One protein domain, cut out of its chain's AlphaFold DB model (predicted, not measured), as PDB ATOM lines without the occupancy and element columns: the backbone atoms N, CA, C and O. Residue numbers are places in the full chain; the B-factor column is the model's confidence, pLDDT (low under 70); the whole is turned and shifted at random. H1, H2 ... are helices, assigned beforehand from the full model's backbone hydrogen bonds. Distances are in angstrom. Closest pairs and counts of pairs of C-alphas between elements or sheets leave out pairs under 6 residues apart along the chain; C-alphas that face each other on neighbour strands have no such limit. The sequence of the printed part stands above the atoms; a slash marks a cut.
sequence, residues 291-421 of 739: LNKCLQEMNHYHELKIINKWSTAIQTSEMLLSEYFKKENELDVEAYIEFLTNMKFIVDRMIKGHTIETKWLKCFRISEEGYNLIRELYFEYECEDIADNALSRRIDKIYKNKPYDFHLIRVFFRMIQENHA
ATOM      1  N   LEU A 291      42.524  21.723 -18.217       91.19
ATOM      2  CA  LEU A 291      41.429  22.602 -17.789       91.19
ATOM      3  C   LEU A 291      41.608  24.034 -18.303       91.19
ATOM      4  O   LEU A 291      40.742  24.586 -18.979       91.19
ATOM      5  N   ASN A 292      42.762  24.626 -17.991       89.56
ATOM      6  CA  ASN A 292      43.058  26.020 -18.296       89.56
ATOM      7  C   ASN A 292      43.170  26.237 -19.802       89.56
ATOM      8  O   ASN A 292      42.647  27.223 -20.322       89.56
ATOM      9  N   LYS A 293      43.828  25.311 -20.509       91.38
ATOM     10  CA  LYS A 293      44.006  25.421 -21.956       91.38
ATOM     11  C   LYS A 293      42.690  25.227 -22.702       91.38
ATOM     12  O   LYS A 293      42.366  26.036 -23.567       91.38
ATOM     13  N   CYS A 294      41.924  24.198 -22.355       94.12
ATOM     14  CA  CYS A 294      40.623  23.923 -22.950       94.12
ATOM     15  C   CYS A 294      39.671  25.100 -22.716       94.12
ATOM     16  O   CYS A 294      39.130  25.643 -23.675       94.12
ATOM     17  N   LEU A 295      39.562  25.591 -21.478       94.31
ATOM     18  CA  LEU A 295      38.724  26.746 -21.161       94.31
ATOM     19  C   LEU A 295      39.178  28.022 -21.889       94.31
ATOM     20  O   LEU A 295      38.337  28.789 -22.356       94.31
ATOM     21  N   GLN A 296      40.489  28.250 -22.039       93.69
ATOM     22  CA  GLN A 296      41.018  29.363 -22.834       93.69
ATOM     23  C   GLN A 296      40.568  29.276 -24.300       93.69
ATOM     24  O   GLN A 296      40.093  30.271 -24.851       93.69
ATOM     25  N   GLU A 297      40.696  28.105 -24.925       95.06
ATOM     26  CA  GLU A 297      40.266  27.883 -26.309       95.06
ATOM     27  C   GLU A 297      38.739  27.988 -26.454       95.06
ATOM     28  O   GLU A 297      38.256  28.613 -27.395       95.06
ATOM     29  N   MET A 298      37.962  27.475 -25.495       96.75
ATOM     30  CA  MET A 298      36.500  27.624 -25.477       96.75
ATOM     31  C   MET A 298      36.077  29.087 -25.308       96.75
ATOM     32  O   MET A 298      35.157  29.536 -25.985       96.75
ATOM     33  N   ASN A 299      36.755  29.862 -24.455       94.38
ATOM     34  CA  ASN A 299      36.521  31.303 -24.315       94.38
ATOM     35  C   ASN A 299      36.819  32.051 -25.617       94.38
ATOM     36  O   ASN A 299      36.055  32.929 -26.016       94.38
ATOM     37  N   HIS A 300      37.914  31.689 -26.289       94.06
ATOM     38  CA  HIS A 300      38.267  32.256 -27.584       94.06
ATOM     39  C   HIS A 300      37.216  31.924 -28.649       94.06
ATOM     40  O   HIS A 300      36.755  32.819 -29.356       94.06
ATOM     41  N   TYR A 301      36.790  30.662 -28.718       95.50
ATOM     42  CA  TYR A 301      35.749  30.206 -29.634       95.50
ATOM     43  C   TYR A 301      34.419  30.927 -29.387       95.50
ATOM     44  O   TYR A 301      33.824  31.463 -30.318       95.50
ATOM     45  N   HIS A 302      33.992  31.009 -28.125       94.75
ATOM     46  CA  HIS A 302      32.757  31.670 -27.715       94.75
ATOM     47  C   HIS A 302      32.737  33.153 -28.114       94.75
ATOM     48  O   HIS A 302      31.773  33.612 -28.721       94.75
ATOM     49  N   GLU A 303      33.830  33.886 -27.874       90.56
ATOM     50  CA  GLU A 303      33.963  35.292 -28.292       90.56
ATOM     51  C   GLU A 303      33.981  35.462 -29.818       90.56
ATOM     52  O   GLU A 303      33.468  36.456 -30.327       90.56
ATOM     53  N   LEU A 304      34.580  34.527 -30.563       91.94
ATOM     54  CA  LEU A 304      34.724  34.659 -32.014       91.94
ATOM     55  C   LEU A 304      33.511  34.192 -32.822       91.94
ATOM     56  O   LEU A 304      33.288  34.718 -33.915       91.94
ATOM     57  N   LYS A 305      32.816  33.148 -32.362       93.94
ATOM     58  CA  LYS A 305      31.856  32.386 -33.174       93.94
ATOM     59  C   LYS A 305      30.429  32.405 -32.645       93.94
ATOM     60  O   LYS A 305      29.521  32.215 -33.442       93.94
ATOM     61  N   ILE A 306      30.245  32.603 -31.343       93.19
ATOM     62  CA  ILE A 306      28.932  32.483 -30.696       93.19
ATOM     63  C   ILE A 306      28.370  33.865 -30.401       93.19
ATOM     64  O   ILE A 306      27.236  34.171 -30.754       93.19
ATOM     65  N   ILE A 307      29.184  34.713 -29.778       91.94
ATOM     66  CA  ILE A 307      28.734  36.025 -29.347       91.94
ATOM     67  C   ILE A 307      28.485  36.948 -30.551       91.94
ATOM     68  O   ILE A 307      29.345  37.113 -31.424       91.94
ATOM     69  N   ASN A 308      27.347  37.649 -30.543       92.44
ATOM     70  CA  ASN A 308      27.119  38.778 -31.435       92.44
ATOM     71  C   ASN A 308      28.059  39.931 -31.052       92.44
ATOM     72  O   ASN A 308      27.885  40.637 -30.058       92.44
ATOM     73  N   LYS A 309      29.086  40.127 -31.872       91.94
ATOM     74  CA  LYS A 309      30.142  41.122 -31.676       91.94
ATOM     75  C   LYS A 309      29.658  42.581 -31.691       91.94
ATOM     76  O   LYS A 309      30.377  43.410 -31.145       91.94
ATOM     77  N   TRP A 310      28.462  42.862 -32.208       92.06
ATOM     78  CA  TRP A 310      27.834  44.191 -32.201       92.06
ATOM     79  C   TRP A 310      26.940  44.426 -30.979       92.06
ATOM     80  O   TRP A 310      26.642  45.565 -30.644       92.06
ATOM     81  N   SER A 311      26.522  43.363 -30.287       92.00
ATOM     82  CA  SER A 311      25.582  43.472 -29.175       92.00
ATOM     83  C   SER A 311      26.260  43.871 -27.861       92.00
ATOM     84  O   SER A 311      27.282  43.293 -27.468       92.00
ATOM     85  N   THR A 312      25.642  44.816 -27.148       89.19
ATOM     86  CA  THR A 312      25.994  45.189 -25.767       89.19
ATOM     87  C   THR A 312      25.363  44.266 -24.719       89.19
ATOM     88  O   THR A 312      25.661  44.409 -23.528       89.19
ATOM     89  N   ALA A 313      24.485  43.343 -25.130       89.88
ATOM     90  CA  ALA A 313      23.816  42.405 -24.236       89.88
ATOM     91  C   ALA A 313      24.796  41.357 -23.689       89.88
ATOM     92  O   ALA A 313      25.758  40.964 -24.353       89.88
ATOM     93  N   ILE A 314      24.533  40.902 -22.464       87.31
ATOM     94  CA  ILE A 314      25.256  39.792 -21.837       87.31
ATOM     95  C   ILE A 314      24.925  38.518 -22.624       87.31
ATOM     96  O   ILE A 314      23.757  38.240 -22.883       87.31
ATOM     97  N   GLN A 315      25.945  37.759 -23.023       89.44
ATOM     98  CA  GLN A 315      25.771  36.525 -23.798       89.44
ATOM     99  C   GLN A 315      26.649  35.421 -23.212       89.44
ATOM    100  O   GLN A 315      27.482  34.846 -23.905       89.44
ATOM    101  N   THR A 316      26.521  35.156 -21.908       91.62
ATOM    102  CA  THR A 316      27.296  34.103 -21.234       91.62
ATOM    103  C   THR A 316      26.781  32.711 -21.590       91.62
ATOM    104  O   THR A 316      25.644  32.533 -22.023       91.62
ATOM    105  N   SER A 317      27.609  31.687 -21.365       93.88
ATOM    106  CA  SER A 317      27.177  30.301 -21.571       93.88
ATOM    107  C   SER A 317      26.100  29.887 -20.572       93.88
ATOM    108  O   SER A 317      25.259  29.072 -20.907       93.88
ATOM    109  N   GLU A 318      26.069  30.489 -19.388       93.12
ATOM    110  CA  GLU A 318      24.992  30.343 -18.413       93.12
ATOM    111  C   GLU A 318      23.666  30.837 -18.977       93.12
ATOM    112  O   GLU A 318      22.691  30.089 -18.951       93.12
ATOM    113  N   MET A 319      23.637  32.045 -19.546       90.94
ATOM    114  CA  MET A 319      22.429  32.573 -20.181       90.94
ATOM    115  C   MET A 319      21.978  31.686 -21.340       90.94
ATOM    116  O   MET A 319      20.810  31.326 -21.413       90.94
ATOM    117  N   LEU A 320      22.908  31.256 -22.195       93.25
ATOM    118  CA  LEU A 320      22.587  30.362 -23.312       93.25
ATOM    119  C   LEU A 320      22.119  28.974 -22.840       93.25
ATOM    120  O   LEU A 320      21.270  28.374 -23.487       93.25
ATOM    121  N   LEU A 321      22.609  28.478 -21.697       92.62
ATOM    122  CA  LEU A 321      22.090  27.256 -21.075       92.62
ATOM    123  C   LEU A 321      20.681  27.443 -20.519       92.62
ATOM    124  O   LEU A 321      19.895  26.506 -20.596       92.62
ATOM    125  N   SER A 322      20.348  28.621 -19.982       92.81
ATOM    126  CA  SER A 322      19.019  28.879 -19.411       92.81
ATOM    127  C   SER A 322      17.896  28.722 -20.445       92.81
ATOM    128  O   SER A 322      16.813  28.257 -20.106       92.81
ATOM    129  N   GLU A 323      18.179  28.968 -21.729       92.75
ATOM    130  CA  GLU A 323      17.234  28.739 -22.833       92.75
ATOM    131  C   GLU A 323      16.746  27.281 -22.916       92.75
ATOM    132  O   GLU A 323      15.610  27.034 -23.310       92.75
ATOM    133  N   TYR A 324      17.558  26.312 -22.480       91.50
ATOM    134  CA  TYR A 324      17.192  24.889 -22.455       91.50
ATOM    135  C   TYR A 324      16.279  24.506 -21.280       91.50
ATOM    136  O   TYR A 324      15.790  23.379 -21.228       91.50
ATOM    137  N   PHE A 325      16.050  25.428 -20.344       90.75
ATOM    138  CA  PHE A 325      15.144  25.265 -19.205       90.75
ATOM    139  C   PHE A 325      13.825  26.018 -19.411       90.75
ATOM    140  O   PHE A 325      13.012  26.098 -18.494       90.75
ATOM    141  N   LYS A 326      13.581  26.565 -20.609       90.88
ATOM    142  CA  LYS A 326      12.296  27.182 -20.930       90.88
ATOM    143  C   LYS A 326      11.224  26.116 -21.161       90.88
ATOM    144  O   LYS A 326      11.390  25.235 -22.004       90.88
ATOM    145  N   LYS A 327      10.108  26.221 -20.444       84.25
ATOM    146  CA  LYS A 327       8.865  25.478 -20.694       84.25
ATOM    147  C   LYS A 327       7.819  26.493 -21.142       84.25
ATOM    148  O   LYS A 327       7.664  27.518 -20.499       84.25
ATOM    149  N   GLU A 328       7.145  26.246 -22.265       81.75
ATOM    150  CA  GLU A 328       6.083  27.142 -22.773       81.75
ATOM    151  C   GLU A 328       6.527  28.614 -22.949       81.75
ATOM    152  O   GLU A 328       5.747  29.541 -22.774       81.75
ATOM    153  N   ASN A 329       7.789  28.831 -23.342       81.31
ATOM    154  CA  ASN A 329       8.462  30.139 -23.453       81.31
ATOM    155  C   ASN A 329       8.778  30.856 -22.128       81.31
ATOM    156  O   ASN A 329       9.428  31.902 -22.165       81.31
ATOM    157  N   GLU A 330       8.430  30.286 -20.976       81.69
ATOM    158  CA  GLU A 330       8.828  30.797 -19.665       81.69
ATOM    159  C   GLU A 330      10.025  30.022 -19.114       81.69
ATOM    160  O   GLU A 330      10.117  28.798 -19.219       81.69
ATOM    161  N   LEU A 331      10.993  30.746 -18.551       87.31
ATOM    162  CA  LEU A 331      12.168  30.138 -17.936       87.31
ATOM    163  C   LEU A 331      11.772  29.474 -16.613       87.31
ATOM    164  O   LEU A 331      11.323  30.156 -15.696       87.31
ATOM    165  N   ASP A 332      12.032  28.173 -16.485       91.00
ATOM    166  CA  ASP A 332      11.968  27.466 -15.205       91.00
ATOM    167  C   ASP A 332      13.189  27.861 -14.350       91.00
ATOM    168  O   ASP A 332      14.233  27.199 -14.339       91.00
ATOM    169  N   VAL A 333      13.091  29.035 -13.709       89.81
ATOM    170  CA  VAL A 333      14.178  29.652 -12.931       89.81
ATOM    171  C   VAL A 333      14.613  28.741 -11.786       89.81
ATOM    172  O   VAL A 333      15.809  28.639 -11.514       89.81
ATOM    173  N   GLU A 334      13.669  28.054 -11.142       90.88
ATOM    174  CA  GLU A 334      13.952  27.139 -10.036       90.88
ATOM    175  C   GLU A 334      14.791  25.949 -10.509       90.88
ATOM    176  O   GLU A 334      15.873  25.723  -9.963       90.88
ATOM    177  N   ALA A 335      14.374  25.262 -11.579       90.50
ATOM    178  CA  ALA A 335      15.129  24.134 -12.127       90.50
ATOM    179  C   ALA A 335      16.533  24.543 -12.602       90.50
ATOM    180  O   ALA A 335      17.503  23.797 -12.440       90.50
ATOM    181  N   TYR A 336      16.664  25.740 -13.178       90.94
ATOM    182  CA  TYR A 336      17.953  26.264 -13.621       90.94
ATOM    183  C   TYR A 336      18.887  26.625 -12.449       90.94
ATOM    184  O   TYR A 336      20.078  26.297 -12.471       90.94
ATOM    185  N   ILE A 337      18.364  27.268 -11.398       89.62
ATOM    186  CA  ILE A 337      19.132  27.575 -10.182       89.62
ATOM    187  C   ILE A 337      19.547  26.284  -9.474       89.62
ATOM    188  O   ILE A 337      20.698  26.167  -9.044       89.62
ATOM    189  N   GLU A 338      18.649  25.304  -9.381       92.44
ATOM    190  CA  GLU A 338      18.944  23.989  -8.816       92.44
ATOM    191  C   GLU A 338      20.068  23.299  -9.604       92.44
ATOM    192  O   GLU A 338      21.041  22.821  -9.018       92.44
ATOM    193  N   PHE A 339      20.002  23.333 -10.936       93.44
ATOM    194  CA  PHE A 339      21.038  22.797 -11.815       93.44
ATOM    195  C   PHE A 339      22.426  23.399 -11.541       93.44
ATOM    196  O   PHE A 339      23.395  22.659 -11.349       93.44
ATOM    197  N   LEU A 340      22.533  24.732 -11.467       91.50
ATOM    198  CA  LEU A 340      23.802  25.404 -11.161       91.50
ATOM    199  C   LEU A 340      24.276  25.125  -9.728       91.50
ATOM    200  O   LEU A 340      25.478  24.974  -9.493       91.50
ATOM    201  N   THR A 341      23.347  25.033  -8.777       92.19
ATOM    202  CA  THR A 341      23.644  24.728  -7.372       92.19
ATOM    203  C   THR A 341      24.210  23.317  -7.230       92.19
ATOM    204  O   THR A 341      25.244  23.134  -6.585       92.19
ATOM    205  N   ASN A 342      23.610  22.338  -7.907       93.44
ATOM    206  CA  ASN A 342      24.091  20.959  -7.951       93.44
ATOM    207  C   ASN A 342      25.470  20.865  -8.618       93.44
ATOM    208  O   ASN A 342      26.354  20.169  -8.119       93.44
ATOM    209  N   MET A 343      25.697  21.611  -9.704       94.06
ATOM    210  CA  MET A 343      27.008  21.689 -10.356       94.06
ATOM    211  C   MET A 343      28.087  22.218  -9.423       94.06
ATOM    212  O   MET A 343      29.140  21.594  -9.273       94.06
ATOM    213  N   LYS A 344      27.799  23.327  -8.743       91.00
ATOM    214  CA  LYS A 344      28.706  23.913  -7.764       91.00
ATOM    215  C   LYS A 344      28.981  22.964  -6.599       91.00
ATOM    216  O   LYS A 344      30.136  22.792  -6.235       91.00
ATOM    217  N   PHE A 345      27.956  22.294  -6.072       91.44
ATOM    218  CA  PHE A 345      28.111  21.310  -5.000       91.44
ATOM    219  C   PHE A 345      29.077  20.177  -5.381       91.44
ATOM    220  O   PHE A 345      29.935  19.802  -4.580       91.44
ATOM    221  N   ILE A 346      28.975  19.655  -6.608       90.50
ATOM    222  CA  ILE A 346      29.893  18.622  -7.100       90.50
ATOM    223  C   ILE A 346      31.316  19.179  -7.220       90.50
ATOM    224  O   ILE A 346      32.249  18.563  -6.709       90.50
ATOM    225  N   VAL A 347      31.487  20.355  -7.830       89.69
ATOM    226  CA  VAL A 347      32.804  20.996  -7.982       89.69
ATOM    227  C   VAL A 347      33.464  21.264  -6.625       89.69
ATOM    228  O   VAL A 347      34.647  20.967  -6.455       89.69
ATOM    229  N   ASP A 348      32.705  21.741  -5.638       85.81
ATOM    230  CA  ASP A 348      33.183  21.990  -4.272       85.81
ATOM    231  C   ASP A 348      33.597  20.683  -3.561       85.81
ATOM    232  O   ASP A 348      34.464  20.684  -2.689       85.81
ATOM    233  N   ARG A 349      33.034  19.528  -3.942       85.44
ATOM    234  CA  ARG A 349      33.407  18.207  -3.399       85.44
ATOM    235  C   ARG A 349      34.601  17.563  -4.110       85.44
ATOM    236  O   ARG A 349      35.254  16.704  -3.518       85.44
ATOM    237  N   MET A 350      34.925  17.990  -5.331       80.75
ATOM    238  CA  MET A 350      36.030  17.452  -6.142       80.75
ATOM    239  C   MET A 350      37.436  17.901  -5.692       80.75
ATOM    240  O   MET A 350      38.422  17.442  -6.257       80.75
ATOM    241  N   ILE A 351      37.551  18.734  -4.648       61.81
ATOM    242  CA  ILE A 351      38.781  19.426  -4.195       61.81
ATOM    243  C   ILE A 351      39.996  18.509  -3.930       61.81
ATOM    244  O   ILE A 351      41.128  18.981  -3.859       61.81
ATOM    245  N   LYS A 352      39.823  17.190  -3.810       64.25
ATOM    246  CA  LYS A 352      40.919  16.286  -3.425       64.25
ATOM    247  C   LYS A 352      41.891  15.899  -4.554       64.25
ATOM    248  O   LYS A 352      42.762  15.069  -4.308       64.25
ATOM    249  N   GLY A 353      41.815  16.486  -5.754       64.44
ATOM    250  CA  GLY A 353      42.768  16.170  -6.825       64.44
ATOM    251  C   GLY A 353      42.838  17.185  -7.966       64.44
ATOM    252  O   GLY A 353      41.886  17.900  -8.248       64.44
ATOM    253  N   HIS A 354      43.979  17.207  -8.661       68.94
ATOM    254  CA  HIS A 354      44.196  18.025  -9.868       68.94
ATOM    255  C   HIS A 354      43.560  17.410 -11.130       68.94
ATOM    256  O   HIS A 354      43.560  18.023 -12.197       68.94
ATOM    257  N   THR A 355      43.039  16.186 -11.028       77.38
ATOM    258  CA  THR A 355      42.429  15.446 -12.133       77.38
ATOM    259  C   THR A 355      40.984  15.875 -12.341       77.38
ATOM    260  O   THR A 355      40.171  15.826 -11.418       77.38
ATOM    261  N   ILE A 356      40.635  16.233 -13.574       82.94
ATOM    262  CA  ILE A 356      39.258  16.573 -13.933       82.94
ATOM    263  C   ILE A 356      38.460  15.278 -14.080       82.94
ATOM    264  O   ILE A 356      38.614  14.546 -15.056       82.94
ATOM    265  N   GLU A 357      37.570  14.998 -13.133       88.06
ATOM    266  CA  GLU A 357      36.657  13.864 -13.251       88.06
ATOM    267  C   GLU A 357      35.496  14.198 -14.201       88.06
ATOM    268  O   GLU A 357      34.427  14.645 -13.785       88.06
ATOM    269  N   THR A 358      35.678  13.956 -15.502       89.38
ATOM    270  CA  THR A 358      34.655  14.254 -16.523       89.38
ATOM    271  C   THR A 358      33.357  13.461 -16.341       89.38
ATOM    272  O   THR A 358      32.319  13.890 -16.842       89.38
ATOM    273  N   LYS A 359      33.371  12.345 -15.593       91.94
ATOM    274  CA  LYS A 359      32.195  11.494 -15.308       91.94
ATOM    275  C   LYS A 359      31.002  12.275 -14.740       91.94
ATOM    276  O   LYS A 359      29.862  11.940 -15.047       91.94
ATOM    277  N   TRP A 360      31.257  13.341 -13.977       93.25
ATOM    278  CA  TRP A 360      30.212  14.172 -13.377       93.25
ATOM    279  C   TRP A 360      29.388  14.957 -14.397       93.25
ATOM    280  O   TRP A 360      28.245  15.299 -14.115       93.25
ATOM    281  N   LEU A 361      29.903  15.172 -15.612       94.19
ATOM    282  CA  LEU A 361      29.132  15.790 -16.694       94.19
ATOM    283  C   LEU A 361      27.871  14.977 -17.041       94.19
ATOM    284  O   LEU A 361      26.867  15.563 -17.445       94.19
ATOM    285  N   LYS A 362      27.876  13.651 -16.817       94.88
ATOM    286  CA  LYS A 362      26.696  12.788 -17.023       94.88
ATOM    287  C   LYS A 362      25.523  13.159 -16.111       94.88
ATOM    288  O   LYS A 362      24.375  13.028 -16.526       94.88
ATOM    289  N   CYS A 363      25.787  13.701 -14.918       93.75
ATOM    290  CA  CYS A 363      24.747  14.194 -14.009       93.75
ATOM    291  C   CYS A 363      24.022  15.437 -14.555       93.75
ATOM    292  O   CYS A 363      22.911  15.735 -14.132       93.75
ATOM    293  N   PHE A 364      24.626  16.133 -15.521       94.69
ATOM    294  CA  PHE A 364      24.115  17.373 -16.106       94.69
ATOM    295  C   PHE A 364      23.566  17.177 -17.523       94.69
ATOM    296  O   PHE A 364      23.499  18.124 -18.306       94.69
ATOM    297  N   ARG A 365      23.154  15.943 -17.851       94.69
ATOM    298  CA  ARG A 365      22.524  15.576 -19.131       94.69
ATOM    299  C   ARG A 365      23.382  15.904 -20.361       94.69
ATOM    300  O   ARG A 365      22.837  16.199 -21.420       94.69
ATOM    301  N   ILE A 366      24.710  15.856 -20.232       96.81
ATOM    302  CA  ILE A 366      25.597  15.906 -21.401       96.81
ATOM    303  C   ILE A 366      25.260  14.748 -22.352       96.81
ATOM    304  O   ILE A 366      24.943  13.645 -21.894       96.81
ATOM    305  N   SER A 367      25.343  14.964 -23.664       97.19
ATOM    306  CA  SER A 367      25.188  13.854 -24.610       97.19
ATOM    307  C   SER A 367      26.358  12.862 -24.513       97.19
ATOM    308  O   SER A 367      27.482  13.237 -24.170       97.19
ATOM    309  N   GLU A 368      26.126  11.586 -24.846       96.44
ATOM    310  CA  GLU A 368      27.193  10.569 -24.831       96.44
ATOM    311  C   GLU A 368      28.301  10.897 -25.852       96.44
ATOM    312  O   GLU A 368      29.477  10.671 -25.582       96.44
ATOM    313  N   GLU A 369      27.947  11.506 -26.991       95.69
ATOM    314  CA  GLU A 369      28.916  12.000 -27.980       95.69
ATOM    315  C   GLU A 369      29.793  13.116 -27.388       95.69
ATOM    316  O   GLU A 369      31.019  13.032 -27.456       95.69
ATOM    317  N   GLY A 370      29.188  14.134 -26.764       95.00
ATOM    318  CA  GLY A 370      29.912  15.238 -26.127       95.00
ATOM    319  C   GLY A 370      30.804  14.772 -24.975       95.00
ATOM    320  O   GLY A 370      31.950  15.214 -24.861       95.00
ATOM    321  N   TYR A 371      30.316  13.828 -24.166       95.81
ATOM    322  CA  TYR A 371      31.079  13.189 -23.094       95.81
ATOM    323  C   TYR A 371      32.302  12.422 -23.615       95.81
ATOM    324  O   TYR A 371      33.409  12.593 -23.098       95.81
ATOM    325  N   ASN A 372      32.129  11.600 -24.653       95.50
ATOM    326  CA  ASN A 372      33.235  10.848 -25.239       95.50
ATOM    327  C   ASN A 372      34.252  11.783 -25.895       95.50
ATOM    328  O   ASN A 372      35.446  11.644 -25.639       95.50
ATOM    329  N   LEU A 373      33.793  12.808 -26.623       94.50
ATOM    330  CA  LEU A 373      34.668  13.811 -27.229       94.50
ATOM    331  C   LEU A 373      35.522  14.546 -26.193       94.50
ATOM    332  O   LEU A 373      36.719  14.701 -26.418       94.50
ATOM    333  N   ILE A 374      34.958  14.997 -25.065       94.88
ATOM    334  CA  ILE A 374      35.754  15.700 -24.044       94.88
ATOM    335  C   ILE A 374      36.713  14.756 -23.309       94.88
ATOM    336  O   ILE A 374      37.810  15.172 -22.935       94.88
ATOM    337  N   ARG A 375      36.337  13.482 -23.126       93.88
ATOM    338  CA  ARG A 375      37.195  12.468 -22.498       93.88
ATOM    339  C   ARG A 375      38.367  12.077 -23.395       93.88
ATOM    340  O   ARG A 375      39.495  12.032 -22.912       93.88
ATOM    341  N   GLU A 376      38.106  11.829 -24.676       93.12
ATOM    342  CA  GLU A 376      39.140  11.628 -25.698       93.12
ATOM    343  C   GLU A 376      40.069  12.833 -25.737       93.12
ATOM    344  O   GLU A 376      41.275  12.677 -25.637       93.12
ATOM    345  N   LEU A 377      39.513  14.043 -25.785       92.94
ATOM    346  CA  LEU A 377      40.288  15.274 -25.849       92.94
ATOM    347  C   LEU A 377      41.169  15.491 -24.608       92.94
ATOM    348  O   LEU A 377      42.292  15.973 -24.739       92.94
ATOM    349  N   TYR A 378      40.680  15.128 -23.418       91.50
ATOM    350  CA  TYR A 378      41.475  15.114 -22.188       91.50
ATOM    351  C   TYR A 378      42.629  14.112 -22.285       91.50
ATOM    352  O   TYR A 378      43.769  14.477 -22.008       91.50
ATOM    353  N   PHE A 379      42.353  12.877 -22.715       89.38
ATOM    354  CA  PHE A 379      43.369  11.833 -22.862       89.38
ATOM    355  C   PHE A 379      44.407  12.192 -23.932       89.38
ATOM    356  O   PHE A 379      45.597  12.165 -23.664       89.38
ATOM    357  N   GLU A 380      43.977  12.614 -25.116       88.88
ATOM    358  CA  GLU A 380      44.845  13.067 -26.204       88.88
ATOM    359  C   GLU A 380      45.745  14.239 -25.761       88.88
ATOM    360  O   GLU A 380      46.919  14.317 -26.128       88.88
ATOM    361  N   TYR A 381      45.222  15.167 -24.953       87.12
ATOM    362  CA  TYR A 381      46.003  16.300 -24.453       87.12
ATOM    363  C   TYR A 381      46.976  15.913 -23.337       87.12
ATOM    364  O   TYR A 381      48.122  16.360 -23.346       87.12
ATOM    365  N   GLU A 382      46.530  15.116 -22.364       82.44
ATOM    366  CA  GLU A 382      47.352  14.747 -21.211       82.44
ATOM    367  C   GLU A 382      48.302  13.572 -21.494       82.44
ATOM    368  O   GLU A 382      49.357  13.496 -20.870       82.44
ATOM    369  N   CYS A 383      47.989  12.698 -22.446       79.31
ATOM    370  CA  CYS A 383      48.768  11.492 -22.735       79.31
ATOM    371  C   CYS A 383      49.459  11.533 -24.107       79.31
ATOM    372  O   CYS A 383      50.573  11.031 -24.225       79.31
ATOM    373  N   GLU A 384      48.841  12.127 -25.135       78.62
ATOM    374  CA  GLU A 384      49.332  12.041 -26.529       78.62
ATOM    375  C   GLU A 384      49.925  13.350 -27.082       78.62
ATOM    376  O   GLU A 384      50.366  13.408 -28.232       78.62
ATOM    377  N   ASP A 385      49.993  14.410 -26.270       72.62
ATOM    378  CA  ASP A 385      50.661  15.672 -26.615       72.62
ATOM    379  C   ASP A 385      50.125  16.350 -27.901       72.62
ATOM    380  O   ASP A 385      50.882  16.937 -28.693       72.62
ATOM    381  N   ILE A 386      48.803  16.331 -28.120       83.06
ATOM    382  CA  ILE A 386      48.197  16.928 -29.323       83.06
ATOM    383  C   ILE A 386      48.526  18.422 -29.514       83.06
ATOM    384  O   ILE A 386      48.772  19.201 -28.582       83.06
ATOM    385  N   ALA A 387      48.526  18.865 -30.774       82.06
ATOM    386  CA  ALA A 387      48.741  20.267 -31.129       82.06
ATOM    387  C   ALA A 387      47.561  21.158 -30.696       82.06
ATOM    388  O   ALA A 387      46.405  20.755 -30.786       82.06
ATOM    389  N   ASP A 388      47.833  22.415 -30.328       83.38
ATOM    390  CA  ASP A 388      46.798  23.373 -29.895       83.38
ATOM    391  C   ASP A 388      45.715  23.579 -30.973       83.38
ATOM    392  O   ASP A 388      44.530  23.633 -30.669       83.38
ATOM    393  N   ASN A 389      46.096  23.572 -32.256       85.62
ATOM    394  CA  ASN A 389      45.145  23.665 -33.370       85.62
ATOM    395  C   ASN A 389      44.235  22.427 -33.492       85.62
ATOM    396  O   ASN A 389      43.162  22.499 -34.089       85.62
ATOM    397  N   ALA A 390      44.661  21.261 -32.993       88.81
ATOM    398  CA  ALA A 390      43.806  20.078 -32.929       88.81
ATOM    399  C   ALA A 390      42.729  20.257 -31.849       88.81
ATOM    400  O   ALA A 390      41.557  20.001 -32.122       88.81
ATOM    401  N   LEU A 391      43.107  20.811 -30.691       91.25
ATOM    402  CA  LEU A 391      42.183  21.166 -29.614       91.25
ATOM    403  C   LEU A 391      41.097  22.143 -30.093       91.25
ATOM    404  O   LEU A 391      39.911  21.858 -29.928       91.25
ATOM    405  N   SER A 392      41.466  23.238 -30.767       92.44
ATOM    406  CA  SER A 392      40.482  24.211 -31.271       92.44
ATOM    407  C   SER A 392      39.516  23.592 -32.300       92.44
ATOM    408  O   SER A 392      38.328  23.912 -32.294       92.44
ATOM    409  N   ARG A 393      39.985  22.661 -33.151       93.12
ATOM    410  CA  ARG A 393      39.128  21.930 -34.110       93.12
ATOM    411  C   ARG A 393      38.134  20.993 -33.422       93.12
ATOM    412  O   ARG A 393      36.992  20.888 -33.860       93.12
ATOM    413  N   ARG A 394      38.548  20.317 -32.347       93.38
ATOM    414  CA  ARG A 394      37.665  19.439 -31.561       93.38
ATOM    415  C   ARG A 394      36.601  20.252 -30.820       93.38
ATOM    416  O   ARG A 394      35.437  19.869 -30.844       93.38
ATOM    417  N   ILE A 395      36.969  21.403 -30.256       95.38
ATOM    418  CA  ILE A 395      36.025  22.337 -29.620       95.38
ATOM    419  C   ILE A 395      34.982  22.852 -30.627       95.38
ATOM    420  O   ILE A 395      33.791  22.857 -30.320       95.38
ATOM    421  N   ASP A 396      35.407  23.220 -31.842       95.06
ATOM    422  CA  ASP A 396      34.499  23.613 -32.932       95.06
ATOM    423  C   ASP A 396      33.500  22.498 -33.281       95.06
ATOM    424  O   ASP A 396      32.311  22.763 -33.457       95.06
ATOM    425  N   LYS A 397      33.961  21.240 -33.318       95.31
ATOM    426  CA  LYS A 397      33.101  20.070 -33.549       95.31
ATOM    427  C   LYS A 397      32.053  19.896 -32.442       95.31
ATOM    428  O   LYS A 397      30.892  19.663 -32.766       95.31
ATOM    429  N   ILE A 398      32.437  20.040 -31.168       96.06
ATOM    430  CA  ILE A 398      31.502  19.935 -30.031       96.06
ATOM    431  C   ILE A 398      30.377  20.965 -30.187       96.06
ATOM    432  O   ILE A 398      29.209  20.591 -30.137       96.06
ATOM    433  N   TYR A 399      30.708  22.236 -30.443       96.56
ATOM    434  CA  TYR A 399      29.689  23.280 -30.582       96.56
ATOM    435  C   TYR A 399      28.773  23.060 -31.793       96.56
ATOM    436  O   TYR A 399      27.557  23.149 -31.654       96.56
ATOM    437  N   LYS A 400      29.330  22.731 -32.967       95.69
ATOM    438  CA  LYS A 400      28.539  22.506 -34.192       95.69
ATOM    439  C   LYS A 400      27.560  21.341 -34.068       95.69
ATOM    440  O   LYS A 400      26.452  21.436 -34.585       95.69
ATOM    441  N   ASN A 401      27.964  20.262 -33.398       95.62
ATOM    442  CA  ASN A 401      27.120  19.079 -33.240       95.62
ATOM    443  C   ASN A 401      26.117  19.252 -32.091       95.62
ATOM    444  O   ASN A 401      24.957  18.855 -32.218       95.62
ATOM    445  N   LYS A 402      26.567  19.809 -30.958       96.38
ATOM    446  CA  LYS A 402      25.812  19.902 -29.700       96.38
ATOM    447  C   LYS A 402      26.145  21.208 -28.949       96.38
ATOM    448  O   LYS A 402      26.959  21.197 -28.022       96.38
ATOM    449  N   PRO A 403      25.483  22.337 -29.275       96.75
ATOM    450  CA  PRO A 403      25.708  23.615 -28.589       96.75
ATOM    451  C   PRO A 403      25.514  23.541 -27.065       96.75
ATOM    452  O   PRO A 403      26.304  24.115 -26.316       96.75
ATOM    453  N   TYR A 404      24.517  22.771 -26.605       97.06
ATOM    454  CA  TYR A 404      24.272  22.510 -25.182       97.06
ATOM    455  C   TYR A 404      25.516  21.954 -24.474       97.06
ATOM    456  O   TYR A 404      25.958  22.519 -23.473       97.06
ATOM    457  N   ASP A 405      26.129  20.900 -25.026       97.50
ATOM    458  CA  ASP A 405      27.299  20.246 -24.429       97.50
ATOM    459  C   ASP A 405      28.489  21.206 -24.343       97.50
ATOM    460  O   ASP A 405      29.185  21.242 -23.330       97.50
ATOM    461  N   PHE A 406      28.707  22.027 -25.378       97.75
ATOM    462  CA  PHE A 406      29.754  23.048 -25.358       97.75
ATOM    463  C   PHE A 406      29.559  24.029 -24.192       97.75
ATOM    464  O   PHE A 406      30.497  24.282 -23.431       97.75
ATOM    465  N   HIS A 407      28.354  24.585 -24.039       97.44
ATOM    466  CA  HIS A 407      28.084  25.553 -22.978       97.44
ATOM    467  C   HIS A 407      28.168  24.913 -21.593       97.44
ATOM    468  O   HIS A 407      28.766  25.502 -20.692       97.44
ATOM    469  N   LEU A 408      27.660  23.688 -21.453       97.38
ATOM    470  CA  LEU A 408      27.754  22.888 -20.240       97.38
ATOM    471  C   LEU A 408      29.210  22.669 -19.818       97.38
ATOM    472  O   LEU A 408      29.588  23.029 -18.703       97.38
ATOM    473  N   ILE A 409      30.045  22.137 -20.717       97.19
ATOM    474  CA  ILE A 409      31.468  21.888 -20.448       97.19
ATOM    475  C   ILE A 409      32.166  23.194 -20.062       97.19
ATOM    476  O   ILE A 409      32.932  23.221 -19.100       97.19
ATOM    477  N   ARG A 410      31.884  24.295 -20.773       97.00
ATOM    478  CA  ARG A 410      32.509  25.595 -20.500       97.00
ATOM    479  C   ARG A 410      32.160  26.120 -19.107       97.00
ATOM    480  O   ARG A 410      33.060  26.572 -18.402       97.00
ATOM    481  N   VAL A 411      30.886  26.070 -18.711       95.81
ATOM    482  CA  VAL A 411      30.437  26.509 -17.377       95.81
ATOM    483  C   VAL A 411      31.043  25.621 -16.294       95.81
ATOM    484  O   VAL A 411      31.624  26.142 -15.343       95.81
ATOM    485  N   PHE A 412      31.012  24.301 -16.488       95.75
ATOM    486  CA  PHE A 412      31.602  23.335 -15.563       95.75
ATOM    487  C   PHE A 412      33.107  23.572 -15.372       95.75
ATOM    488  O   PHE A 412      33.584  23.700 -14.246       95.75
ATOM    489  N   PHE A 413      33.867  23.722 -16.461       95.19
ATOM    490  CA  PHE A 413      35.309  23.979 -16.400       95.19
ATOM    491  C   PHE A 413      35.636  25.327 -15.773       95.19
ATOM    492  O   PHE A 413      36.616  25.438 -15.036       95.19
ATOM    493  N   ARG A 414      34.820  26.357 -16.016       93.00
ATOM    494  CA  ARG A 414      35.006  27.646 -15.353       93.00
ATOM    495  C   ARG A 414      34.770  27.535 -13.848       93.00
ATOM    496  O   ARG A 414      35.586  28.050 -13.097       93.00
ATOM    497  N   MET A 415      33.738  26.812 -13.405       91.25
ATOM    498  CA  MET A 415      33.511  26.561 -11.976       91.25
ATOM    499  C   MET A 415      34.683  25.805 -11.338       91.25
ATOM    500  O   MET A 415      35.140  26.194 -10.267       91.25
ATOM    501  N   ILE A 416      35.224  24.779 -12.009       90.69
ATOM    502  CA  ILE A 416      36.428  24.078 -11.532       90.69
ATOM    503  C   ILE A 416      37.611  25.046 -11.451       90.69
ATOM    504  O   ILE A 416      38.303  25.068 -10.440       90.69
ATOM    505  N   GLN A 417      37.839  25.876 -12.473       88.50
ATOM    506  CA  GLN A 417      38.928  26.857 -12.470       88.50
ATOM    507  C   GLN A 417      38.769  27.887 -11.344       88.50
ATOM    508  O   GLN A 417      39.750  28.223 -10.691       88.50
ATOM    509  N   GLU A 418      37.557  28.390 -11.110       85.06
ATOM    510  CA  GLU A 418      37.244  29.320 -10.021       85.06
ATOM    511  C   GLU A 418      37.460  28.676  -8.647       85.06
ATOM    512  O   GLU A 418      37.928  29.348  -7.728       85.06
ATOM    513  N   ASN A 419      37.169  27.378  -8.515       83.69
ATOM    514  CA  ASN A 419      37.423  26.624  -7.294       83.69
ATOM    515  C   ASN A 419      38.927  26.348  -7.095       83.69
ATOM    516  O   ASN A 419      39.456  26.548  -6.008       83.69
ATOM    517  N   HIS A 420      39.647  26.000  -8.168       82.69
ATOM    518  CA  HIS A 420      41.108  25.832  -8.186       82.69
ATOM    519  C   HIS A 420      41.868  27.163  -8.111       82.69
ATOM    520  O   HIS A 420      43.089  27.175  -7.967       82.69
ATOM    521  N   ALA A 421      41.187  28.307  -8.225       78.81
ATOM    522  CA  ALA A 421      41.833  29.609  -8.113       78.81
ATOM    523  C   ALA A 421      42.483  29.809  -6.736       78.81
ATOM    524  O   ALA A 421      43.362  30.665  -6.631       78.81
TER     525      ALA A 421
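This is residues 291 to 421 of the 739 residues of an uncharacterized protein of bacterium (UniProt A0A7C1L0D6). The long last helix, H7, runs through the middle of a body of helices, and H1, H2, H3 and H6 pack round it, each at a steep tilt. On one side of this core H4, H5 and H6 run back and forth, each folding back on the one before, while residues 308 to 314 of the loop between H1 and H2 stick out. The printed part has 131 residues with seven named helices, H1 to H7 in order along the chain, and no named strand; the class is all helix, with 97 residues in the named helices. It is compact, with a radius of gyration of the C-alphas of 14.8 A, and spans 46 by 37 by 29 A.

H1, residues 291 to 306, touches H7, residues 403 to 420, at a steep tilt of 42 degrees, opposite ways; the closest C-alphas, of Leu 295 and Arg 410, are 6.4 A apart. With residues 294 to 301 alone H1 also touches H6, residues 388 to 401, at a steep tilt of 55 degrees, the same way, and their closest C-alphas, of Glu 297 and Ser 392, are 6.2 A apart. H2, residues 317 to 325, is only just apart from H1, with 8.4 A between their closest C-alphas. H2 touches residues 404 to 411 of H7, and the closest C-alphas, of Ser 317 and His 407, are 5.0 A apart. H3, residues 333 to 349, touches H2 with residues 333 to 336 alone; the closest C-alphas, of Phe 325 and Tyr 336, are 6.3 A apart. Residues 343 to 348 of H3 touch H7 at a steep tilt of 46 degrees, the same way, closest at the C-alphas of Val 347 and Ile 416, 5.9 A apart. H4, residues 358 to 364, forms a helical hairpin with H3, which it only just touches, with 3 pairs of C-alphas within 8 A; the closest, of Phe 339 and Phe 364, are 7.6 A apart. H4 forms another hairpin with H5, residues 368 to 383, closest at the C-alphas of Thr 358 and Arg 375, 6.7 A apart. H5 and H6 are a hairpin at a shallow tilt of 5 degrees, with the C-alphas of Gly 370 and Ile 398 closest, 6.3 A apart. H7 is the hub, touching four helices; the fourth is H6, with the C-alphas of Tyr 399 and Phe 406 closest, 5.2 A apart. H4 and H5 are each close to H7 but not clearly touching it, and H1 and H5 are near each other. Every O i to N i+4 pair is within hydrogen-bond range in H1, H3, H5, H6 and H7. In H2 2 of 5 such pairs are within range, beside 5 of 6 O i to N i+3 pairs; in H4 0 of 3, beside 4 of 4.

H1 begins at C-alpha 291, at (41.429, 22.602, -17.789), and is 20.5 A long from first to last C-alpha. H2 is 13.3 A long, H3 24.3 A and H4 11.0 A. H5 begins at C-alpha 368, at (27.193, 10.569, -24.831), and is 21.7 A long; H6 is 20.4 A long. H7 is 25.7 A long and ends at C-alpha 420, at (41.108, 25.832, -8.186).

The two C-alphas farthest apart, of Glu 328 and Asp 385, are 46.2 A apart. The printed part has no cut. The links from H4 to H5, H5 to H6 and H6 to H7 are tight, the other three are short, and no link is long. Residues 326 to 327 pair antiparallel with residues 330 to 331 in the link from H2 to H3. The mean pLDDT of the printed part is 90.4, and residues 351 to 354, between H3 and H4, are under 70.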